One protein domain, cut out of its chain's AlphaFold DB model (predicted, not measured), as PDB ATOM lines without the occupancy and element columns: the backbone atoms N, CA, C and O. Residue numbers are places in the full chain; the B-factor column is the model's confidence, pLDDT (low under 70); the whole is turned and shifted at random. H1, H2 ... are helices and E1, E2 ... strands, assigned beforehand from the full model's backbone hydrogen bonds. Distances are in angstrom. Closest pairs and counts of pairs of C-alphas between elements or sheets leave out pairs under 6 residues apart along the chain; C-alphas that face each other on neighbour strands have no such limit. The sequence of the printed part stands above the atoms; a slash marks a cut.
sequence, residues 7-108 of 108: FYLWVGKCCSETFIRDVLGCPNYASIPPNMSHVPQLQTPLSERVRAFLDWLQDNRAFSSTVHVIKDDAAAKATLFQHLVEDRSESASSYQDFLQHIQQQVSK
ATOM      1  N   PHE A   7     -27.727  80.445  67.946       94.94
ATOM      2  CA  PHE A   7     -28.671  80.893  66.934       94.94
ATOM      3  C   PHE A   7     -29.535  82.013  67.501       94.94
ATOM      4  O   PHE A   7     -30.067  81.902  68.601       94.94
ATOM      5  N   TYR A   8     -29.761  83.056  66.713       94.25
ATOM      6  CA  TYR A   8     -30.714  84.113  67.025       94.25
ATOM      7  C   TYR A   8     -31.904  84.059  66.067       94.25
ATOM      8  O   TYR A   8     -31.743  84.218  64.854       94.25
ATOM      9  N   LEU A   9     -33.108  83.874  66.603       95.06
ATOM     10  CA  LEU A   9     -34.364  84.050  65.881       95.06
ATOM     11  C   LEU A   9     -34.932  85.431  66.221       95.06
ATOM     12  O   LEU A   9     -35.558  85.616  67.262       95.06
ATOM     13  N   TRP A  10     -34.684  86.408  65.352       93.44
ATOM     14  CA  TRP A  10     -35.181  87.769  65.537       93.44
ATOM     15  C   TRP A  10     -36.646  87.890  65.106       93.44
ATOM     16  O   TRP A  10     -37.017  87.484  64.004       93.44
ATOM     17  N   VAL A  11     -37.472  88.476  65.971       94.75
ATOM     18  CA  VAL A  11     -38.898  88.718  65.757       94.75
ATOM     19  C   VAL A  11     -39.128  90.226  65.710       94.75
ATOM     20  O   VAL A  11     -39.085  90.908  66.734       94.75
ATOM     21  N   GLY A  12     -39.378  90.754  64.513       93.56
ATOM     22  CA  GLY A  12     -39.710  92.169  64.327       93.56
ATOM     23  C   GLY A  12     -41.095  92.528  64.882       93.56
ATOM     24  O   GLY A  12     -41.989  91.683  64.931       93.56
ATOM     25  N   LYS A  13     -41.307  93.802  65.241       92.19
ATOM     26  CA  LYS A  13     -42.590  94.297  65.794       92.19
ATOM     27  C   LYS A  13     -43.807  94.024  64.906       92.19
ATOM     28  O   LYS A  13     -44.895  93.808  65.424       92.19
ATOM     29  N   CYS A  14     -43.618  94.024  63.588       94.06
ATOM     30  CA  CYS A  14     -44.666  93.758  62.597       94.06
ATOM     31  C   CYS A  14     -44.662  92.301  62.101       94.06
ATOM     32  O   CYS A  14     -45.150  92.022  61.006       94.06
ATOM     33  N   CYS A  15     -44.060  91.371  62.852       96.25
ATOM     34  CA  CYS A  15     -44.091  89.953  62.509       96.25
ATOM     35  C   CYS A  15     -45.543  89.448  62.461       96.25
ATOM     36  O   CYS A  15     -46.374  89.830  63.284       96.25
ATOM     37  N   SER A  16     -45.844  88.588  61.488       97.00
ATOM     38  CA  SER A  16     -47.183  88.029  61.303       97.00
ATOM     39  C   SER A  16     -47.651  87.277  62.551       97.00
ATOM     40  O   SER A  16     -46.950  86.392  63.043       97.00
ATOM     41  N   GLU A  17     -48.877  87.553  63.004       96.94
ATOM     42  CA  GLU A  17     -49.508  86.807  64.102       96.94
ATOM     43  C   GLU A  17     -49.602  85.306  63.804       96.94
ATOM     44  O   GLU A  17     -49.452  84.492  64.711       96.94
ATOM     45  N   THR A  18     -49.755  84.923  62.532       97.94
ATOM     46  CA  THR A  18     -49.714  83.520  62.096       97.94
ATOM     47  C   THR A  18     -48.365  82.882  62.405       97.94
ATOM     48  O   THR A  18     -48.331  81.775  62.926       97.94
ATOM     49  N   PHE A  19     -47.248  83.570  62.147       98.12
ATOM     50  CA  PHE A  19     -45.924  83.048  62.491       98.12
ATOM     51  C   PHE A  19     -45.748  82.949  64.010       98.12
ATOM     52  O   PHE A  19     -45.288  81.931  64.515       98.12
ATOM     53  N   ILE A  20     -46.157  83.979  64.753       98.12
ATOM     54  CA  ILE A  20     -46.032  84.000  66.217       98.12
ATOM     55  C   ILE A  20     -46.845  82.859  66.850       98.12
ATOM     56  O   ILE A  20     -46.335  82.142  67.710       98.12
ATOM     57  N   ARG A  21     -48.071  82.629  66.381       98.38
ATOM     58  CA  ARG A  21     -48.917  81.530  66.852       98.38
ATOM     59  C   ARG A  21     -48.381  80.174  66.413       98.38
ATOM     60  O   ARG A  21     -48.186  79.297  67.249       98.38
ATOM     61  N   ASP A  22     -48.128  80.004  65.120       98.50
ATOM     62  CA  ASP A  22     -47.875  78.683  64.549       98.50
ATOM     63  C   ASP A  22     -46.419  78.238  64.726       98.50
ATOM     64  O   ASP A  22     -46.161  77.045  64.648       98.50
ATOM     65  N   VAL A  23     -45.469  79.142  64.995       98.38
ATOM     66  CA  VAL A  23     -44.058  78.805  65.274       98.38
ATOM     67  C   VAL A  23     -43.709  78.974  66.748       98.38
ATOM     68  O   VAL A  23     -43.056  78.100  67.309       98.38
ATOM     69  N   LEU A  24     -44.132  80.071  67.387       97.94
ATOM     70  CA  LEU A  24     -43.741  80.397  68.767       97.94
ATOM     71  C   LEU A  24     -44.795  80.000  69.810       97.94
ATOM     72  O   LEU A  24     -44.529  80.105  71.004       97.94
ATOM     73  N   GLY A  25     -45.985  79.554  69.392       97.81
ATOM     74  CA  GLY A  25     -47.045  79.113  70.305       97.81
ATOM     75  C   GLY A  25     -47.640  80.244  71.144       97.81
ATOM     76  O   GLY A  25     -48.255  79.994  72.176       97.81
ATOM     77  N   CYS A  26     -47.433  81.492  70.722       97.44
ATOM     78  CA  CYS A  26     -47.853  82.686  71.441       97.44
ATOM     79  C   CYS A  26     -49.045  83.342  70.720       97.44
ATOM     80  O   CYS A  26     -49.062  83.370  69.490       97.44
ATOM     81  N   PRO A  27     -50.045  83.899  71.428       96.62
ATOM     82  CA  PRO A  27     -51.193  84.533  70.776       96.62
ATOM     83  C   PRO A  27     -50.838  85.807  69.994       96.62
ATOM     84  O   PRO A  27     -51.520  86.127  69.028       96.62
ATOM     85  N   ASN A  28     -49.807  86.553  70.406       96.00
ATOM     86  CA  ASN A  28     -49.377  87.796  69.754       96.00
ATOM     87  C   ASN A  28     -47.940  88.196  70.146       96.00
ATOM     88  O   ASN A  28     -47.327  87.599  71.033       96.00
ATOM     89  N   TYR A  29     -47.406  89.248  69.522       95.50
ATOM     90  CA  TYR A  29     -46.041  89.735  69.767       95.50
ATOM     91  C   TYR A  29     -45.757  90.085  71.237       95.50
ATOM     92  O   TYR A  29     -44.682  89.784  71.759       95.50
ATOM     93  N   ALA A  30     -46.726  90.691  71.932       94.56
ATOM     94  CA  ALA A  30     -46.559  91.097  73.327       94.56
ATOM     95  C   ALA A  30     -46.405  89.894  74.270       94.56
ATOM     96  O   ALA A  30     -45.662  89.973  75.246       94.56
ATOM     97  N   SER A  31     -47.053  88.772  73.945       95.38
ATOM     98  CA  SER A  31     -47.012  87.537  74.735       95.38
ATOM     99  C   SER A  31     -45.733  86.704  74.586       95.38
ATOM    100  O   SER A  31     -45.551  85.758  75.347       95.38
ATOM    101  N   ILE A  32     -44.833  87.050  73.654       95.25
ATOM    102  CA  ILE A  32     -43.566  86.326  73.478       95.25
ATOM    103  C   ILE A  32     -42.678  86.542  74.722       95.25
ATOM    104  O   ILE A  32     -42.349  87.702  75.029       95.25
ATOM    105  N   PRO A  33     -42.261  85.464  75.420       92.69
ATOM    106  CA  PRO A  33     -41.404  85.559  76.598       92.69
ATOM    107  C   PRO A  33     -40.028  86.162  76.263       92.69
ATOM    108  O   PRO A  33     -39.469  85.847  75.215       92.69
ATOM    109  N   PRO A  34     -39.435  86.982  77.150       85.56
ATOM    110  CA  PRO A  34     -38.151  87.643  76.887       85.56
ATOM    111  C   PRO A  34     -36.952  86.681  76.808       85.56
ATOM    112  O   PRO A  34     -35.974  86.994  76.144       85.56
ATOM    113  N   ASN A  35     -37.030  85.509  77.449       84.44
ATOM    114  CA  ASN A  35     -35.926  84.542  77.555       84.44
ATOM    115  C   ASN A  35     -36.261  83.204  76.879       84.44
ATOM    116  O   ASN A  35     -35.969  82.132  77.408       84.44
ATOM    117  N   MET A  36     -36.941  83.248  75.736       92.94
ATOM    118  CA  MET A  36     -37.328  82.041  75.015       92.94
ATOM    119  C   MET A  36     -36.106  81.431  74.309       92.94
ATOM    120  O   MET A  36     -35.547  82.012  73.380       92.94
ATOM    121  N   SER A  37     -35.674  80.261  74.790       93.06
ATOM    122  CA  SER A  37     -34.422  79.598  74.389       93.06
ATOM    123  C   SER A  37     -34.597  78.403  73.436       93.06
ATOM    124  O   SER A  37     -33.677  77.614  73.224       93.06
ATOM    125  N   HIS A  38     -35.801  78.216  72.900       93.25
ATOM    126  CA  HIS A  38     -36.124  77.151  71.955       93.25
ATOM    127  C   HIS A  38     -37.385  77.507  71.162       93.25
ATOM    128  O   HIS A  38     -38.182  78.345  71.588       93.25
ATOM    129  N   VAL A  39     -37.578  76.845  70.020       96.12
ATOM    130  CA  VAL A  39     -38.840  76.871  69.266       96.12
ATOM    131  C   VAL A  39     -39.707  75.697  69.746       96.12
ATOM    132  O   VAL A  39     -39.220  74.565  69.741       96.12
ATOM    133  N   PRO A  40     -40.962  75.917  70.179       96.56
ATOM    134  CA  PRO A  40     -41.806  74.859  70.716       96.56
ATOM    135  C   PRO A  40     -42.180  73.846  69.634       96.56
ATOM    136  O   PRO A  40     -42.336  74.174  68.453       96.56
ATOM    137  N   GLN A  41     -42.375  72.599  70.056       97.00
ATOM    138  CA  GLN A  41     -42.867  71.538  69.190       97.00
ATOM    139  C   GLN A  41     -44.387  71.650  69.039       97.00
ATOM    140  O   GLN A  41     -45.145  71.139  69.857       97.00
ATOM    141  N   LEU A  42     -44.826  72.336  67.984       98.19
ATOM    142  CA  LEU A  42     -46.240  72.489  67.643       98.19
ATOM    143  C   LEU A  42     -46.582  71.607  66.439       98.19
ATOM    144  O   LEU A  42     -45.745  71.407  65.556       98.19
ATOM    145  N   GLN A  43     -47.823  71.118  66.396       97.56
ATOM    146  CA  GLN A  43     -48.380  70.372  65.260       97.56
ATOM    147  C   GLN A  43     -48.850  71.338  64.165       97.56
ATOM    148  O   GLN A  43     -50.027  71.392  63.810       97.56
ATOM    149  N   THR A  44     -47.929  72.165  63.676       98.38
ATOM    150  CA  THR A  44     -48.172  73.084  62.565       98.38
ATOM    151  C   THR A  44     -47.079  72.908  61.510       98.38
ATOM    152  O   THR A  44     -45.909  72.706  61.860       98.38
ATOM    153  N   PRO A  45     -47.403  73.076  60.214       98.38
ATOM    154  CA  PRO A  45     -46.398  72.987  59.155       98.38
ATOM    155  C   PRO A  45     -45.252  74.001  59.310       98.38
ATOM    156  O   PRO A  45     -44.123  73.732  58.900       98.38
ATOM    157  N   LEU A  46     -45.523  75.178  59.892       98.06
ATOM    158  CA  LEU A  46     -44.507  76.212  60.103       98.06
ATOM    159  C   LEU A  46     -43.551  75.858  61.249       98.06
ATOM    160  O   LEU A  46     -42.342  75.995  61.069       98.06
ATOM    161  N   SER A  47     -44.053  75.369  62.391       98.25
ATOM    162  CA  SER A  47     -43.197  74.916  63.500       98.25
ATOM    163  C   SER A  47     -42.311  73.752  63.066       98.25
ATOM    164  O   SER A  47     -41.108  73.776  63.316       98.25
ATOM    165  N   GLU A  48     -42.879  72.758  62.377       98.38
ATOM    166  CA  GLU A  48     -42.127  71.611  61.858       98.38
ATOM    167  C   GLU A  48     -41.002  72.042  60.921       98.38
ATOM    168  O   GLU A  48     -39.864  71.613  61.094       98.38
ATOM    169  N   ARG A  49     -41.288  72.949  59.981       98.44
ATOM    170  CA  ARG A  49     -40.283  73.452  59.040       98.44
ATOM    171  C   ARG A  49     -39.160  74.218  59.737       98.44
ATOM    172  O   ARG A  49     -37.999  74.025  59.391       98.44
ATOM    173  N   VAL A  50     -39.490  75.087  60.694       98.06
ATOM    174  CA  VAL A  50     -38.480  75.865  61.431       98.06
ATOM    175  C   VAL A  50     -37.607  74.949  62.285       98.06
ATOM    176  O   VAL A  50     -36.389  75.103  62.272       98.06
ATOM    177  N   ARG A  51     -38.197  73.975  62.987       97.81
ATOM    178  CA  ARG A  51     -37.436  73.007  63.790       97.81
ATOM    179  C   ARG A  51     -36.544  72.127  62.921       97.81
ATOM    180  O   ARG A  51     -35.356  72.074  63.188       97.81
ATOM    181  N   ALA A  52     -37.062  71.571  61.826       97.81
ATOM    182  CA  ALA A  52     -36.257  70.781  60.893       97.81
ATOM    183  C   ALA A  52     -35.083  71.583  60.298       97.81
ATOM    184  O   ALA A  52     -34.002  71.040  60.092       97.81
ATOM    185  N   PHE A  53     -35.273  72.882  60.045       97.50
ATOM    186  CA  PHE A  53     -34.188  73.761  59.609       97.50
ATOM    187  C   PHE A  53     -33.128  73.974  60.701       97.50
ATOM    188  O   PHE A  53     -31.937  73.946  60.402       97.50
ATOM    189  N   LEU A  54     -33.542  74.165  61.958       96.44
ATOM    190  CA  LEU A  54     -32.621  74.273  63.092       96.44
ATOM    191  C   LEU A  54     -31.862  72.962  63.333       96.44
ATOM    192  O   LEU A  54     -30.655  73.008  63.547       96.44
ATOM    193  N   ASP A  55     -32.540  71.818  63.240       95.88
ATOM    194  CA  ASP A  55     -31.931  70.491  63.365       95.88
ATOM    195  C   ASP A  55     -30.887  70.276  62.258       95.88
ATOM    196  O   ASP A  55     -29.741  69.943  62.543       95.88
ATOM    197  N   TRP A  56     -31.222  70.607  61.006       96.50
ATOM    198  CA  TRP A  56     -30.265  70.558  59.897       96.50
ATOM    199  C   TRP A  56     -29.039  71.454  60.133       96.50
ATOM    200  O   TRP A  56     -27.916  71.054  59.831       96.50
ATOM    201  N   LEU A  57     -29.208  72.658  60.694       95.56
ATOM    202  CA  LEU A  57     -28.067  73.514  61.045       95.56
ATOM    203  C   LEU A  57     -27.188  72.892  62.145       95.56
ATOM    204  O   LEU A  57     -25.967  73.039  62.090       95.56
ATOM    205  N   GLN A  58     -27.789  72.209  63.123       94.25
ATOM    206  CA  GLN A  58     -27.070  71.529  64.206       94.25
ATOM    207  C   GLN A  58     -26.306  70.298  63.724       94.25
ATOM    208  O   GLN A  58     -25.157  70.110  64.116       94.25
ATOM    209  N   ASP A  59     -26.901  69.497  62.839       94.25
ATOM    210  CA  ASP A  59     -26.294  68.265  62.314       94.25
ATOM    211  C   ASP A  59     -24.976  68.526  61.567       94.25
ATOM    212  O   ASP A  59     -24.114  67.656  61.464       94.25
ATOM    213  N   ASN A  60     -24.777  69.753  61.080       88.56
ATOM    214  CA  ASN A  60     -23.553  70.182  60.406       88.56
ATOM    215  C   ASN A  60     -22.426  70.603  61.378       88.56
ATOM    216  O   ASN A  60     -21.474  71.271  60.960       88.56
ATOM    217  N   ARG A  61     -22.521  70.279  62.679       88.75
ATOM    218  CA  ARG A  61     -21.619  70.789  63.732       88.75
ATOM    219  C   ARG A  61     -21.172  69.724  64.718       88.75
ATOM    220  O   ARG A  61     -21.864  68.756  64.990       88.75
ATOM    221  N   ALA A  62     -20.009  69.967  65.323       91.19
ATOM    222  CA  ALA A  62     -19.460  69.126  66.388       91.19
ATOM    223  C   ALA A  62     -20.020  69.449  67.790       91.19
ATOM    224  O   ALA A  62     -19.748  68.719  68.740       91.19
ATOM    225  N   PHE A  63     -20.755  70.554  67.945       89.75
ATOM    226  CA  PHE A  63     -21.312  71.007  69.220       89.75
ATOM    227  C   PHE A  63     -22.713  71.586  69.025       89.75
ATOM    228  O   PHE A  63     -23.024  72.124  67.966       89.75
ATOM    229  N   SER A  64     -23.533  71.497  70.075       90.75
ATOM    230  CA  SER A  64     -24.897  72.027  70.081       90.75
ATOM    231  C   SER A  64     -24.899  73.532  70.332       90.75
ATOM    232  O   SER A  64     -24.380  73.997  71.347       90.75
ATOM    233  N   SER A  65     -25.558  74.282  69.455       94.12
ATOM    234  CA  SER A  65     -25.787  75.722  69.608       94.12
ATOM    235  C   SER A  65     -27.143  76.003  70.267       94.12
ATOM    236  O   SER A  65     -28.149  75.392  69.914       94.12
ATOM    237  N   THR A  66     -27.222  76.942  71.206       92.94
ATOM    238  CA  THR A  66     -28.517  77.331  71.803       92.94
ATOM    239  C   THR A  66     -29.277  78.270  70.867       92.94
ATOM    240  O   THR A  66     -28.664  79.107  70.210       92.94
ATOM    241  N   VAL A  67     -30.608  78.176  70.816       94.81
ATOM    242  CA  VAL A  67     -31.456  79.138  70.092       94.81
ATOM    243  C   VAL A  67     -31.928  80.223  71.054       94.81
ATOM    244  O   VAL A  67     -32.406  79.912  72.133       94.81
ATOM    245  N   HIS A  68     -31.865  81.494  70.671       93.62
ATOM    246  CA  HIS A  68     -32.510  82.593  71.387       93.62
ATOM    247  C   HIS A  68     -33.529  83.273  70.485       93.62
ATOM    248  O   HIS A  68     -33.187  83.781  69.416       93.62
ATOM    249  N   VAL A  69     -34.783  83.303  70.927       94.38
ATOM    250  CA  VAL A  69     -35.840  84.084  70.286       94.38
ATOM    251  C   VAL A  69     -35.805  85.489  70.869       94.38
ATOM    252  O   VAL A  69     -35.967  85.676  72.072       94.38
ATOM    253  N   ILE A  70     -35.564  86.474  70.011       91.88
ATOM    254  CA  ILE A  70     -35.290  87.851  70.410       91.88
ATOM    255  C   ILE A  70     -36.318  88.779  69.764       91.88
ATOM    256  O   ILE A  70     -36.472  88.785  68.545       91.88
ATOM    257  N   LYS A  71     -36.997  89.593  70.575       91.75
ATOM    258  CA  LYS A  71     -37.908  90.647  70.105       91.75
ATOM    259  C   LYS A  71     -37.141  91.886  69.656       91.75
ATOM    260  O   LYS A  71     -36.069  92.167  70.162       91.75
ATOM    261  N   ASP A  72     -37.709  92.684  68.761       88.38
ATOM    262  CA  ASP A  72     -37.218  94.034  68.467       88.38
ATOM    263  C   ASP A  72     -37.515  95.002  69.634       88.38
ATOM    264  O   ASP A  72     -38.490  95.765  69.630       88.38
ATOM    265  N   ASP A  73     -36.674  94.926  70.667       83.88
ATOM    266  CA  ASP A  73     -36.592  95.857  71.793       83.88
ATOM    267  C   ASP A  73     -35.154  96.372  72.004       83.88
ATOM    268  O   ASP A  73     -34.220  95.990  71.301       83.88
ATOM    269  N   ALA A  74     -34.964  97.318  72.926       77.06
ATOM    270  CA  ALA A  74     -33.666  97.971  73.110       77.06
ATOM    271  C   ALA A  74     -32.564  97.019  73.616       77.06
ATOM    272  O   ALA A  74     -31.412  97.164  73.214       77.06
ATOM    273  N   ALA A  75     -32.907  96.043  74.463       73.69
ATOM    274  CA  ALA A  75     -31.941  95.097  75.020       73.69
ATOM    275  C   ALA A  75     -31.468  94.102  73.948       73.69
ATOM    276  O   ALA A  75     -30.275  93.845  73.798       73.69
ATOM    277  N   ALA A  76     -32.409  93.624  73.139       70.88
ATOM    278  CA  ALA A  76     -32.180  92.763  71.992       70.88
ATOM    279  C   ALA A  76     -31.252  93.357  70.926       70.88
ATOM    280  O   ALA A  76     -30.425  92.643  70.349       70.88
ATOM    281  N   LYS A  77     -31.390  94.662  70.657       72.44
ATOM    282  CA  LYS A  77     -30.561  95.363  69.671       72.44
ATOM    283  C   LYS A  77     -29.085  95.282  70.024       72.44
ATOM    284  O   LYS A  77     -28.291  95.000  69.141       72.44
ATOM    285  N   ALA A  78     -28.717  95.432  71.296       76.62
ATOM    286  CA  ALA A  78     -27.317  95.348  71.705       76.62
ATOM    287  C   ALA A  78     -26.702  93.967  71.404       76.62
ATOM    288  O   ALA A  78     -25.601  93.884  70.865       76.62
ATOM    289  N   THR A  79     -27.425  92.879  71.693       80.94
ATOM    290  CA  THR A  79     -26.918  91.510  71.492       80.94
ATOM    291  C   THR A  79     -26.875  91.095  70.025       80.94
ATOM    292  O   THR A  79     -25.945  90.400  69.626       80.94
ATOM    293  N   LEU A  80     -27.859  91.493  69.214       84.69
ATOM    294  CA  LEU A  80     -27.903  91.111  67.801       84.69
ATOM    295  C   LEU A  80     -27.054  92.038  66.920       84.69
ATOM    296  O   LEU A  80     -26.397  91.564  65.999       84.69
ATOM    297  N   PHE A  81     -27.054  93.351  67.177       86.81
ATOM    298  CA  PHE A  81     -26.462  94.329  66.253       86.81
ATOM    299  C   PHE A  81     -24.937  94.275  66.230       86.81
ATOM    300  O   PHE A  81     -24.348  94.572  65.199       86.81
ATOM    301  N   GLN A  82     -24.290  93.803  67.301       87.00
ATOM    302  CA  GLN A  82     -22.852  93.504  67.271       87.00
ATOM    303  C   GLN A  82     -22.475  92.456  66.204       87.00
ATOM    304  O   GLN A  82     -21.323  92.396  65.790       87.00
ATOM    305  N   HIS A  83     -23.432  91.634  65.752       90.19
ATOM    306  CA  HIS A  83     -23.225  90.645  64.694       90.19
ATOM    307  C   HIS A  83     -23.561  91.176  63.289       90.19
ATOM    308  O   HIS A  83     -23.276  90.498  62.304       90.19
ATOM    309  N   LEU A  84     -24.134  92.379  63.168       92.00
ATOM    310  CA  LEU A  84     -24.398  93.049  61.888       92.00
ATOM    311  C   LEU A  84     -23.146  93.812  61.432       92.00
ATOM    312  O   LEU A  84     -23.118  95.035  61.387       92.00
ATOM    313  N   VAL A  85     -22.083  93.065  61.129       93.25
ATOM    314  CA  VAL A  85     -20.715  93.589  60.942       93.25
ATOM    315  C   VAL A  85     -20.531  94.549  59.762       93.25
ATOM    316  O   VAL A  85     -19.506  95.218  59.679       93.25
ATOM    317  N   GLU A  86     -21.490  94.605  58.839       95.81
ATOM    318  CA  GLU A  86     -21.448  95.536  57.708       95.81
ATOM    319  C   GLU A  86     -21.991  96.928  58.066       95.81
ATOM    320  O   GLU A  86     -21.625  97.916  57.420       95.81
ATOM    321  N   ASP A  87     -22.823  97.018  59.106       93.88
ATOM    322  CA  ASP A  87     -23.410  98.268  59.572       93.88
ATOM    323  C   ASP A  87     -22.426  99.067  60.433       93.88
ATOM    324  O   ASP A  87     -21.487  98.546  61.038       93.88
ATOM    325  N   ARG A  88     -22.665 100.377  60.525       93.44
ATOM    326  CA  ARG A  88     -21.926 101.235  61.453       93.44
ATOM    327  C   ARG A  88     -22.342 100.934  62.893       93.44
ATOM    328  O   ARG A  88     -23.532 100.906  63.200       93.44
ATOM    329  N   SER A  89     -21.366 100.833  63.790       89.38
ATOM    330  CA  SER A  89     -21.588 100.709  65.233       89.38
ATOM    331  C   SER A  89     -20.932 101.862  66.004       89.38
ATOM    332  O   SER A  89     -20.289 102.737  65.421       89.38
ATOM    333  N   GLU A  90     -21.104 101.895  67.328       84.56
ATOM    334  CA  GLU A  90     -20.464 102.907  68.186       84.56
ATOM    335  C   GLU A  90     -18.931 102.821  68.148       84.56
ATOM    336  O   GLU A  90     -18.251 103.838  68.279       84.56
ATOM    337  N   SER A  91     -18.388 101.618  67.947       85.19
ATOM    338  CA  SER A  91     -16.951 101.338  67.984       85.19
ATOM    339  C   SER A  91     -16.339 101.020  66.618       85.19
ATOM    340  O   SER A  91     -15.118 100.882  66.534       85.19
ATOM    341  N   ALA A  92     -17.141 100.911  65.553       90.19
ATOM    342  CA  ALA A  92     -16.666 100.532  64.225       90.19
ATOM    343  C   ALA A  92     -17.350 101.305  63.089       90.19
ATOM    344  O   ALA A  92     -18.544 101.612  63.118       90.19
ATOM    345  N   SER A  93     -16.560 101.591  62.057       93.88
ATOM    346  CA  SER A  93     -17.021 102.082  60.759       93.88
ATOM    347  C   SER A  93     -17.870 101.029  60.042       93.88
ATOM    348  O   SER A  93     -17.646  99.835  60.225       93.88
ATOM    349  N   SER A  94     -18.803 101.472  59.195       97.19
ATOM    350  CA  SER A  94     -19.517 100.553  58.300       97.19
ATOM    351  C   SER A  94     -18.559  99.893  57.302       97.19
ATOM    352  O   SER A  94     -17.460 100.400  57.050       97.19
ATOM    353  N   TYR A  95     -18.994  98.808  56.663       97.62
ATOM    354  CA  TYR A  95     -18.234  98.180  55.580       97.62
ATOM    355  C   TYR A  95     -17.927  99.172  54.446       97.62
ATOM    356  O   TYR A  95     -16.804  99.217  53.943       97.62
ATOM    357  N   GLN A  96     -18.883 100.036  54.095       97.88
ATOM    358  CA  GLN A  96     -18.685 101.076  53.083       97.88
ATOM    359  C   GLN A  96     -17.579 102.066  53.480       97.88
ATOM    360  O   GLN A  96     -16.690 102.351  52.674       97.88
ATOM    361  N   ASP A  97     -17.617 102.573  54.713       97.12
ATOM    362  CA  ASP A  97     -16.598 103.492  55.234       97.12
ATOM    363  C   ASP A  97     -15.217 102.816  55.280       97.12
ATOM    364  O   ASP A  97     -14.201 103.432  54.950       97.12
ATOM    365  N   PHE A  98     -15.174 101.529  55.641       97.06
ATOM    366  CA  PHE A  98     -13.948 100.739  55.655       97.06
ATOM    367  C   PHE A  98     -13.341 100.601  54.254       97.06
ATOM    368  O   PHE A  98     -12.144 100.836  54.083       97.06
ATOM    369  N   LEU A  99     -14.144 100.296  53.229       97.44
ATOM    370  CA  LEU A  99     -13.650 100.227  51.850       97.44
ATOM    371  C   LEU A  99     -13.096 101.572  51.363       97.44
ATOM    372  O   LEU A  99     -12.039 101.606  50.732       97.44
ATOM    373  N   GLN A 100     -13.769 102.681  51.686       97.12
ATOM    374  CA  GLN A 100     -13.270 104.022  51.362       97.12
ATOM    375  C   GLN A 100     -11.939 104.309  52.062       97.12
ATOM    376  O   GLN A 100     -11.020 104.848  51.444       97.12
ATOM    377  N   HIS A 101     -11.807 103.909  53.328       96.00
ATOM    378  CA  HIS A 101     -10.555 104.030  54.064       96.00
ATOM    379  C   HIS A 101      -9.423 103.247  53.383       96.00
ATOM    380  O   HIS A 101      -8.353 103.807  53.151       96.00
ATOM    381  N   ILE A 102      -9.658 101.988  53.000       96.94
ATOM    382  CA  ILE A 102      -8.672 101.171  52.276       96.94
ATOM    383  C   ILE A 102      -8.281 101.829  50.947       96.94
ATOM    384  O   ILE A 102      -7.092 101.970  50.665       96.94
ATOM    385  N   GLN A 103      -9.252 102.300  50.161       97.25
ATOM    386  CA  GLN A 103      -8.993 102.974  48.886       97.25
ATOM    387  C   GLN A 103      -8.081 104.198  49.053       97.25
ATOM    388  O   GLN A 103      -7.151 104.389  48.267       97.25
ATOM    389  N   GLN A 104      -8.315 105.011  50.085       96.81
ATOM    390  CA  GLN A 104      -7.480 106.171  50.398       96.81
ATOM    391  C   GLN A 104      -6.059 105.790  50.826       96.81
ATOM    392  O   GLN A 104      -5.133 106.539  50.533       96.81
ATOM    393  N   GLN A 105      -5.865 104.661  51.518       96.06
ATOM    394  CA  GLN A 105      -4.524 104.212  51.912       96.06
ATOM    395  C   GLN A 105      -3.746 103.597  50.747       96.06
ATOM    396  O   GLN A 105      -2.540 103.789  50.673       96.06
ATOM    397  N   VAL A 106      -4.418 102.883  49.838       96.06
ATOM    398  CA  VAL A 106      -3.782 102.267  48.659       96.06
ATOM    399  C   VAL A 106      -3.436 103.304  47.585       96.06
ATOM    400  O   VAL A 106      -2.510 103.097  46.810       96.06
ATOM    401  N   SER A 107      -4.173 104.416  47.524       89.19
ATOM    402  CA  SER A 107      -3.940 105.492  46.542       89.19
ATOM    403  C   SER A 107      -2.857 106.498  46.968       89.19
ATOM    404  O   SER A 107      -2.667 107.499  46.278       89.19
ATOM    405  N   LYS A 108      -2.200 106.271  48.110       65.19
ATOM    406  CA  LYS A 108      -1.018 107.015  48.572       65.19
ATOM    407  C   LYS A 108       0.255 106.327  48.104       65.19
ATOM    408  O   LYS A 108       1.204 107.071  47.778       65.19
TER     409      LYS A 108
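AT A GLANCE: This is residues 7 to 108 of the 108 residues of the protein "Protein transport protein Sec24B" of Oryzias melastigma (UniProt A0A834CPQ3). A body with a long arm: a small ribbon of two parallel strands, E1 and E2, lies in the middle, with the helices H1 and H2 and a long loop on one side of the whole, while on the other side the short helix H3 leads into an outstretched tail that ends in H4. The end of the tail, residues 102 to 108, sticks out free. The printed part has 102 residues with four named helices and two named strands, in the order E1, H1, H2, E2, H3, H4; the class is mixed, helices and strands. The whole is loose, with a radius of gyration of the C-alphas of 18.2 A, and elongated, spanning 62 by 34 by 20 A.

IN THESE COORDINATES: The printed part opens with E1, residues 7 to 11, 12.9 A long, starting at C-alpha 7 (-28.671, 80.893, 66.934). H1 holds residues 17 to 24 and is 9.8 A long. H2, residues 45 to 59, is the longest helix at 20.9 A and begins at C-alpha 45 (-46.398, 72.987, 59.155). E2, residues 66 to 71, measures 16.4 A. H3, residues 74 to 81, measures 10.6 A. H4, residues 95 to 106, measures 16.5 A and ends at C-alpha 106 (-3.782, 102.267, 48.659).

HOW THE PARTS SIT: E1 and E2 are parallel neighbours at 19 degrees; N 7 and O 66 are within hydrogen-bond range at 2.8 A, as are N 70 and O 9 at 2.9 A. E1, H1, H2 and E2 form a strand-helix-strand unit, two parallel neighbour strands with helices between them along the chain, and its crossover is right-handed. H1 and H2 touch, H2 with residues 45 to 50 alone; their closest C-alphas, of Val 23 and Ser 47, are 4.4 A apart. They run the same way at a steep tilt of 43 degrees. E1 and H2 are apart. The closest C-alphas of E2 and H3, those of Ile 70 and Ala 76, are 6.0 A apart. H4 touches no helix, and H3 and H4 are apart. Every O i to N i+4 pair is within hydrogen-bond range in H1, H2 and H4; in H3 it is 2 of 4.

THE WHOLE: The two C-alphas farthest apart, those of Gln 43 and Lys 108, are 62.2 A from each other. The printed part has no cut and ends at Lys 108, the chain's last residue. Two links are long: H1 to H2, with 20 residues, and H3 to H4, with 13. Mean pLDDT of the printed part is 93.0; of its residues, Lys 108 alone is under 70, and the mean of H3 is 78.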